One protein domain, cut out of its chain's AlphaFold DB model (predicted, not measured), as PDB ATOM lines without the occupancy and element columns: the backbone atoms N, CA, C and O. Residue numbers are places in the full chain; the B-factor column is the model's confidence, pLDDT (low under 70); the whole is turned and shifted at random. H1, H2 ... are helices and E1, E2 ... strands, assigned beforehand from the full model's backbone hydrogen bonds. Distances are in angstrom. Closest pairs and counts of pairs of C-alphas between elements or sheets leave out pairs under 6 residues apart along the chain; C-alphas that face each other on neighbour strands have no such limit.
ATOM      1  N   PRO A  55      18.735  18.161  27.423       78.94
ATOM      2  CA  PRO A  55      17.446  17.511  27.192       78.94
ATOM      3  C   PRO A  55      17.424  16.637  25.931       78.94
ATOM      4  O   PRO A  55      16.636  15.695  25.873       78.94
ATOM      5  N   GLY A  56      18.282  16.914  24.940       78.44
ATOM      6  CA  GLY A  56      18.391  16.090  23.732       78.44
ATOM      7  C   GLY A  56      18.936  14.696  24.041       78.44
ATOM      8  O   GLY A  56      18.392  13.694  23.586       78.44
ATOM      9  N   VAL A  57      19.938  14.626  24.922       78.69
ATOM     10  CA  VAL A  57      20.538  13.361  25.374       78.69
ATOM     11  C   VAL A  57      19.549  12.534  26.203       78.69
ATOM     12  O   VAL A  57      19.486  11.314  26.063       78.69
ATOM     13  N   LEU A  58      18.735  13.182  27.040       78.19
ATOM     14  CA  LEU A  58      17.771  12.501  27.917       78.19
ATOM     15  C   LEU A  58      16.644  11.779  27.174       78.19
ATOM     16  O   LEU A  58      16.130  10.781  27.682       78.19
ATOM     17  N   LYS A  59      16.244  12.278  25.999       74.19
ATOM     18  CA  LYS A  59      15.167  11.681  25.196       74.19
ATOM     19  C   LYS A  59      15.610  10.454  24.401       74.19
ATOM     20  O   LYS A  59      14.765   9.800  23.802       74.19
ATOM     21  N   GLY A  60      16.903  10.126  24.408       62.22
ATOM     22  CA  GLY A  60      17.430   9.013  23.623       62.22
ATOM     23  C   GLY A  60      17.496   9.297  22.119       62.22
ATOM     24  O   GLY A  60      17.812   8.380  21.367       62.22
ATOM     25  N   ASP A  61      17.283  10.548  21.686       51.44
ATOM     26  CA  ASP A  61      17.573  11.022  20.323       51.44
ATOM     27  C   ASP A  61      19.093  11.196  20.156       51.44
ATOM     28  O   ASP A  61      19.620  12.265  19.847       51.44
ATOM     29  N   ALA A  62      19.846  10.122  20.387       52.25
ATOM     30  CA  ALA A  62      21.257  10.042  20.042       52.25
ATOM     31  C   ALA A  62      21.399   9.797  18.526       52.25
ATOM     32  O   ALA A  62      21.992   8.818  18.085       52.25
ATOM     33  N   THR A  63      20.827  10.687  17.712       45.41
ATOM     34  CA  THR A  63      20.983  10.713  16.249       45.41
ATOM     35  C   THR A  63      21.616  12.022  15.791       45.41
ATOM     36  O   THR A  63      21.119  12.651  14.872       45.41
ATOM     37  N   ALA A  73      29.010   5.563  22.025       52.41
ATOM     38  CA  ALA A  73      29.079   6.993  22.276       52.41
ATOM     39  C   ALA A  73      28.355   7.257  23.599       52.41
ATOM     40  O   ALA A  73      27.140   7.451  23.653       52.41
ATOM     41  N   THR A  74      29.107   7.174  24.691       61.31
ATOM     42  CA  THR A  74      28.648   7.464  26.038       61.31
ATOM     43  C   THR A  74      28.177   8.903  26.048       61.31
ATOM     44  O   THR A  74      28.981   9.831  26.041       61.31
ATOM     45  N   SER A  75      26.860   9.084  25.981       78.38
ATOM     46  CA  SER A  75      26.259  10.401  25.864       78.38
ATOM     47  C   SER A  75      26.441  11.128  27.192       78.38
ATOM     48  O   SER A  75      25.795  10.802  28.194       78.38
ATOM     49  N   LEU A  76      27.389  12.065  27.209       86.06
ATOM     50  CA  LEU A  76      27.679  12.909  28.358       86.06
ATOM     51  C   LEU A  76      26.444  13.767  28.655       86.06
ATOM     52  O   LEU A  76      26.022  14.591  27.848       86.06
ATOM     53  N   LEU A  77      25.852  13.536  29.820       88.88
ATOM     54  CA  LEU A  77      24.622  14.166  30.272       88.88
ATOM     55  C   LEU A  77      24.884  15.537  30.906       88.88
ATOM     56  O   LEU A  77      24.120  16.472  30.686       88.88
ATOM     57  N   SER A  78      25.945  15.633  31.710       90.62
ATOM     58  CA  SER A  78      26.392  16.858  32.378       90.62
ATOM     59  C   SER A  78      27.855  16.705  32.787       90.62
ATOM     60  O   SER A  78      28.282  15.612  33.151       90.62
ATOM     61  N   SER A  79      28.603  17.804  32.810       90.94
ATOM     62  CA  SER A  79      29.955  17.869  33.375       90.94
ATOM     63  C   SER A  79      30.017  18.902  34.494       90.94
ATOM     64  O   SER A  79      29.368  19.943  34.410       90.94
ATOM     65  N   PHE A  80      30.801  18.636  35.530       92.31
ATOM     66  CA  PHE A  80      31.020  19.551  36.651       92.31
ATOM     67  C   PHE A  80      32.399  19.306  37.267       92.31
ATOM     68  O   PHE A  80      33.025  18.287  36.999       92.31
ATOM     69  N   SER A  81      32.881  20.226  38.101       91.44
ATOM     70  CA  SER A  81      34.188  20.092  38.750       91.44
ATOM     71  C   SER A  81      34.042  20.036  40.262       91.44
ATOM     72  O   SER A  81      33.387  20.887  40.858       91.44
ATOM     73  N   VAL A  82      34.699  19.059  40.882       91.25
ATOM     74  CA  VAL A  82      34.766  18.895  42.339       91.25
ATOM     75  C   VAL A  82      36.228  18.922  42.747       91.25
ATOM     76  O   VAL A  82      37.024  18.133  42.242       91.25
ATOM     77  N   ASN A  83      36.598  19.829  43.654       90.06
ATOM     78  CA  ASN A  83      37.981  19.985  44.129       90.06
ATOM     79  C   ASN A  83      39.003  20.148  42.984       90.06
ATOM     80  O   ASN A  83      40.088  19.575  43.021       90.06
ATOM     81  N   GLY A  84      38.627  20.881  41.931       89.62
ATOM     82  CA  GLY A  84      39.472  21.106  40.753       89.62
ATOM     83  C   GLY A  84      39.571  19.925  39.780       89.62
ATOM     84  O   GLY A  84      40.269  20.045  38.778       89.62
ATOM     85  N   LYS A  85      38.873  18.810  40.030       90.88
ATOM     86  CA  LYS A  85      38.839  17.652  39.127       90.88
ATOM     87  C   LYS A  85      37.542  17.619  38.310       90.88
ATOM     88  O   LYS A  85      36.465  17.628  38.921       90.88
ATOM     89  N   PRO A  86      37.601  17.564  36.970       91.75
ATOM     90  CA  PRO A  86      36.423  17.460  36.119       91.75
ATOM     91  C   PRO A  86      35.792  16.066  36.195       91.75
ATOM     92  O   PRO A  86      36.456  15.043  36.078       91.75
ATOM     93  N   HIS A  87      34.482  16.036  36.381       92.19
ATOM     94  CA  HIS A  87      33.661  14.837  36.458       92.19
ATOM     95  C   HIS A  87      32.496  14.942  35.478       92.19
ATOM     96  O   HIS A  87      32.021  16.034  35.156       92.19
ATOM     97  N   GLY A  88      32.035  13.791  35.007       91.69
ATOM     98  CA  GLY A  88      30.995  13.662  34.002       91.69
ATOM     99  C   GLY A  88      29.936  12.678  34.430       91.69
ATOM    100  O   GLY A  88      30.245  11.601  34.929       91.69
ATOM    101  N   LEU A  89      28.682  13.037  34.209       92.00
ATOM    102  CA  LEU A  89      27.570  12.108  34.262       92.00
ATOM    103  C   LEU A  89      27.312  11.601  32.860       92.00
ATOM    104  O   LEU A  89      27.115  12.389  31.941       92.00
ATOM    105  N   VAL A  90      27.283  10.290  32.708       90.56
ATOM    106  CA  VAL A  90      26.996   9.617  31.447       90.56
ATOM    107  C   VAL A  90      25.746   8.776  31.622       90.56
ATOM    108  O   VAL A  90      25.592   8.104  32.644       90.56
ATOM    109  N   LEU A  91      24.862   8.786  30.627       89.31
ATOM    110  CA  LEU A  91      23.682   7.931  30.649       89.31
ATOM    111  C   LEU A  91      24.090   6.448  30.557       89.31
ATOM    112  O   LEU A  91      24.885   6.053  29.703       89.31
ATOM    113  N   GLY A  92      23.566   5.635  31.468       86.44
ATOM    114  CA  GLY A  92      23.732   4.186  31.476       86.44
ATOM    115  C   GLY A  92      22.978   3.514  30.330       86.44
ATOM    116  O   GLY A  92      22.167   4.129  29.638       86.44
ATOM    117  N   HIS A  93      23.249   2.226  30.126       85.56
ATOM    118  CA  HIS A  93      22.579   1.465  29.077       85.56
ATOM    119  C   HIS A  93      21.090   1.260  29.431       85.56
ATOM    120  O   HIS A  93      20.788   0.917  30.575       85.56
ATOM    121  N   PRO A  94      20.145   1.407  28.484       82.56
ATOM    122  CA  PRO A  94      18.709   1.306  28.772       82.56
ATOM    123  C   PRO A  94      18.284  -0.062  29.329       82.56
ATOM    124  O   PRO A  94      17.334  -0.143  30.099       82.56
ATOM    125  N   SER A  95      19.015  -1.136  29.013       85.56
ATOM    126  CA  SER A  95      18.736  -2.476  29.562       85.56
ATOM    127  C   SER A  95      18.987  -2.602  31.071       85.56
ATOM    128  O   SER A  95      18.630  -3.614  31.675       85.56
ATOM    129  N   GLU A  96      19.642  -1.623  31.698       85.12
ATOM    130  CA  GLU A  96      19.890  -1.654  33.139       85.12
ATOM    131  C   GLU A  96      18.599  -1.468  33.946       85.12
ATOM    132  O   GLU A  96      18.472  -2.071  35.011       85.12
ATOM    133  N   SER A  97      17.612  -0.741  33.409       83.88
ATOM    134  CA  SER A  97      16.317  -0.493  34.067       83.88
ATOM    135  C   SER A  97      15.558  -1.775  34.417       83.88
ATOM    136  O   SER A  97      14.846  -1.832  35.424       83.88
ATOM    137  N   ASP A  98      15.761  -2.840  33.642       84.50
ATOM    138  CA  ASP A  98      15.128  -4.139  33.878       84.50
ATOM    139  C   ASP A  98      15.900  -5.022  34.863       84.50
ATOM    140  O   ASP A  98      15.333  -5.947  35.444       84.50
ATOM    141  N   SER A  99      17.181  -4.722  35.090       88.38
ATOM    142  CA  SER A  99      18.092  -5.567  35.871       88.38
ATOM    143  C   SER A  99      18.051  -5.284  37.374       88.38
ATOM    144  O   SER A  99      18.483  -6.117  38.170       88.38
ATOM    145  N   PHE A 100      17.542  -4.119  37.779       89.44
ATOM    146  CA  PHE A 100      17.560  -3.680  39.172       89.44
ATOM    147  C   PHE A 100      16.153  -3.366  39.694       89.44
ATOM    148  O   PHE A 100      15.244  -2.961  38.962       89.44
ATOM    149  N   ARG A 101      15.970  -3.565  41.002       90.19
ATOM    150  CA  ARG A 101      14.752  -3.225  41.743       90.19
ATOM    151  C   ARG A 101      15.146  -2.522  43.031       90.19
ATOM    152  O   ARG A 101      16.080  -2.948  43.707       90.19
ATOM    153  N   LEU A 102      14.433  -1.451  43.360       91.62
ATOM    154  CA  LEU A 102      14.618  -0.746  44.620       91.62
ATOM    155  C   LEU A 102      13.931  -1.527  45.747       91.62
ATOM    156  O   LEU A 102      12.801  -1.987  45.591       91.62
ATOM    157  N   LEU A 103      14.617  -1.665  46.881       90.31
ATOM    158  CA  LEU A 103      14.047  -2.170  48.126       90.31
ATOM    159  C   LEU A 103      13.856  -0.990  49.076       90.31
ATOM    160  O   LEU A 103      14.811  -0.266  49.346       90.31
ATOM    161  N   ALA A 104      12.637  -0.804  49.572       88.50
ATOM    162  CA  ALA A 104      12.303   0.255  50.516       88.50
ATOM    163  C   ALA A 104      11.737  -0.346  51.813       88.50
ATOM    164  O   ALA A 104      11.099  -1.403  51.759       88.50
ATOM    165  N   PRO A 105      11.949   0.292  52.978       85.81
ATOM    166  CA  PRO A 105      11.285  -0.111  54.213       85.81
ATOM    167  C   PRO A 105       9.764  -0.110  54.040       85.81
ATOM    168  O   PRO A 105       9.205   0.843  53.496       85.81
ATOM    169  N   SER A 106       9.093  -1.167  54.497       83.12
ATOM    170  CA  SER A 106       7.631  -1.204  54.506       83.12
ATOM    171  C   SER A 106       7.092  -0.221  55.545       83.12
ATOM    172  O   SER A 106       7.519  -0.239  56.700       83.12
ATOM    173  N   SER A 107       6.156   0.638  55.139       72.94
ATOM    174  CA  SER A 107       5.407   1.526  56.038       72.94
ATOM    175  C   SER A 107       4.195   0.841  56.669       72.94
ATOM    176  O   SER A 107       3.536   1.441  57.520       72.94
ATOM    177  N   GLU A 108       3.896  -0.402  56.272       71.75
ATOM    178  CA  GLU A 108       2.862  -1.213  56.904       71.75
ATOM    179  C   GLU A 108       3.264  -1.421  58.365       71.75
ATOM    180  O   GLU A 108       4.114  -2.250  58.690       71.75
ATOM    181  N   PRO A 129      10.494   0.260  38.129       91.75
ATOM    182  CA  PRO A 129      11.896   0.255  37.731       91.75
ATOM    183  C   PRO A 129      12.485   1.668  37.827       91.75
ATOM    184  O   PRO A 129      11.754   2.652  37.950       91.75
ATOM    185  N   PHE A 130      13.809   1.757  37.741       93.00
ATOM    186  CA  PHE A 130      14.505   3.032  37.594       93.00
ATOM    187  C   PHE A 130      14.235   3.623  36.205       93.00
ATOM    188  O   PHE A 130      14.387   2.941  35.188       93.00
ATOM    189  N   ASP A 131      13.873   4.902  36.163       91.75
ATOM    190  CA  ASP A 131      13.591   5.636  34.929       91.75
ATOM    191  C   ASP A 131      14.875   6.029  34.190       91.75
ATOM    192  O   ASP A 131      14.873   6.173  32.962       91.75
ATOM    193  N   LYS A 132      15.970   6.233  34.937       90.56
ATOM    194  CA  LYS A 132      17.290   6.583  34.403       90.56
ATOM    195  C   LYS A 132      18.401   5.918  35.206       90.56
ATOM    196  O   LYS A 132      18.377   5.891  36.436       90.56
ATOM    197  N   HIS A 133      19.412   5.453  34.486       91.56
ATOM    198  CA  HIS A 133      20.689   5.030  35.043       91.56
ATOM    199  C   HIS A 133      21.751   6.025  34.612       91.56
ATOM    200  O   HIS A 133      21.800   6.407  33.445       91.56
ATOM    201  N   VAL A 134      22.591   6.457  35.541       92.31
ATOM    202  CA  VAL A 134      23.651   7.426  35.279       92.31
ATOM    203  C   VAL A 134      24.933   6.935  35.932       92.31
ATOM    204  O   VAL A 134      24.929   6.489  37.076       92.31
ATOM    205  N   ASN A 135      26.038   7.023  35.207       92.31
ATOM    206  CA  ASN A 135      27.362   6.687  35.702       92.31
ATOM    207  C   ASN A 135      28.169   7.975  35.875       92.31
ATOM    208  O   ASN A 135      28.305   8.750  34.928       92.31
ATOM    209  N   LEU A 136      28.697   8.196  37.077       92.69
ATOM    210  CA  LEU A 136      29.670   9.244  37.342       92.69
ATOM    211  C   LEU A 136      31.059   8.745  36.949       92.69
ATOM    212  O   LEU A 136      31.527   7.721  37.449       92.69
ATOM    213  N   LEU A 137      31.714   9.493  36.074       91.19
ATOM    214  CA  LEU A 137      33.049   9.217  35.575       91.19
ATOM    215  C   LEU A 137      33.960  10.408  35.863       91.19
ATOM    216  O   LEU A 137      33.523  11.559  35.880       91.19
ATOM    217  N   ASP A 138      35.234  10.116  36.081       89.62
ATOM    218  CA  ASP A 138      36.280  11.127  36.101       89.62
ATOM    219  C   ASP A 138      36.630  11.476  34.640       89.62
ATOM    220  O   ASP A 138      37.009  10.591  33.874       89.62
ATOM    221  N   ILE A 139      36.457  12.740  34.236       84.19
ATOM    222  CA  ILE A 139      36.782  13.202  32.870       84.19
ATOM    223  C   ILE A 139      38.273  13.557  32.771       84.19
ATOM    224  O   ILE A 139      38.811  13.683  31.675       84.19
ATOM    225  N   THR A 140      38.977  13.703  33.902       73.50
ATOM    226  CA  THR A 140      40.382  14.137  33.912       73.50
ATOM    227  C   THR A 140      41.315  13.160  33.191       73.50
ATOM    228  O   THR A 140      42.425  13.538  32.835       73.50
ATOM    229  N   GLY A 141      40.863  11.930  32.941       54.66
ATOM    230  CA  GLY A 141      41.519  10.970  32.063       54.66
ATOM    231  C   GLY A 141      40.858  10.918  30.693       54.66
ATOM    232  O   GLY A 141      40.294   9.891  30.349       54.66
ATOM    233  N   HIS A 142      40.925  11.990  29.906       48.28
ATOM    234  CA  HIS A 142      40.907  11.877  28.441       48.28
ATOM    235  C   HIS A 142      42.290  11.396  27.919       48.28
ATOM    236  O   HIS A 142      42.726  11.801  26.856       48.28
ATOM    237  N   ASP A 143      43.075  10.667  28.720       43.19
ATOM    238  CA  ASP A 143      43.464   9.271  28.431       43.19
ATOM    239  C   ASP A 143      42.362   8.180  28.459       43.19
ATOM    240  O   ASP A 143      42.638   6.985  28.580       43.19
TER     241      ASP A 143
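Overview. This is residues 55 to 63, 73 to 108 and 129 to 143 of the 264 residues of the protein "Hypothetical protein" of Ditylum brightwellii (UniProt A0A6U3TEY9). A small, strongly twisted sheet of three strands makes the body: the hairpin E1 and E2, with E4 along the other side of E2. The short helix H1 sits beside the start of E1, the short helix H2 lies near the start of E4, and beyond H2 residues 103 to 108, with E3, stick out as an arm. The printed part has 60 residues, with named elements in the order H1, E1, E2, H2, E3, E4; the sheet order is E1, E2, E4, antiparallel, and the class is mixed, helices and strands. The whole is loose, with a radius of gyration of the C-alphas of 14.9 A and spans of 48 by 33 by 21 A.

Arrangement. E2, residues 85 to 91, is the inner strand. E1, residues 76 to 82, is its antiparallel neighbour at 156 degrees, with N 80 and O 87 2.9 A apart. E4, residues 132 to 138, is antiparallel to E2 at 154 degrees, with N 90 and O 135 2.9 A apart. H1, residues 55 to 58, is on the sheet at a height of 8.0 A, over none of its strands, but only just, with 2 C-alphas on E1; the closest C-alphas of H1 and E1, Val 57 and Leu 77, are 6.4 A apart. H2, residues 96 to 99, is only just not on the sheet, with 4 pairs of C-alphas within 10 A; its closest C-alpha pair with E4, Glu 96 and His 133, is 7.0 A apart. E3, residues 103 to 105, pairs with no named strand and is apart from H2 and E4. H1 and H2 are too short for an O i to N i+4 pair; each has its 1 O i to N i+3 pair within hydrogen-bond range.

Along the chain. E1 is 16.8 A long, E2 19.9 A and E4 19.6 A. H1 begins at C-alpha 55 (17.446, 17.511, 27.192), and E4 ends at C-alpha 138 (36.280, 11.127, 36.101).

Size, cuts and confidence. The farthest C-alphas, Glu 108 and Asp 143, are 50.7 A apart. Residues 64 to 72 and 109 to 128 are not printed; the C-alpha gaps are 10.8 A and 21.2 A. The links printed whole are tight. pLDDT is under 70 at residues 60 to 63, 73 to 74 and 141 to 143.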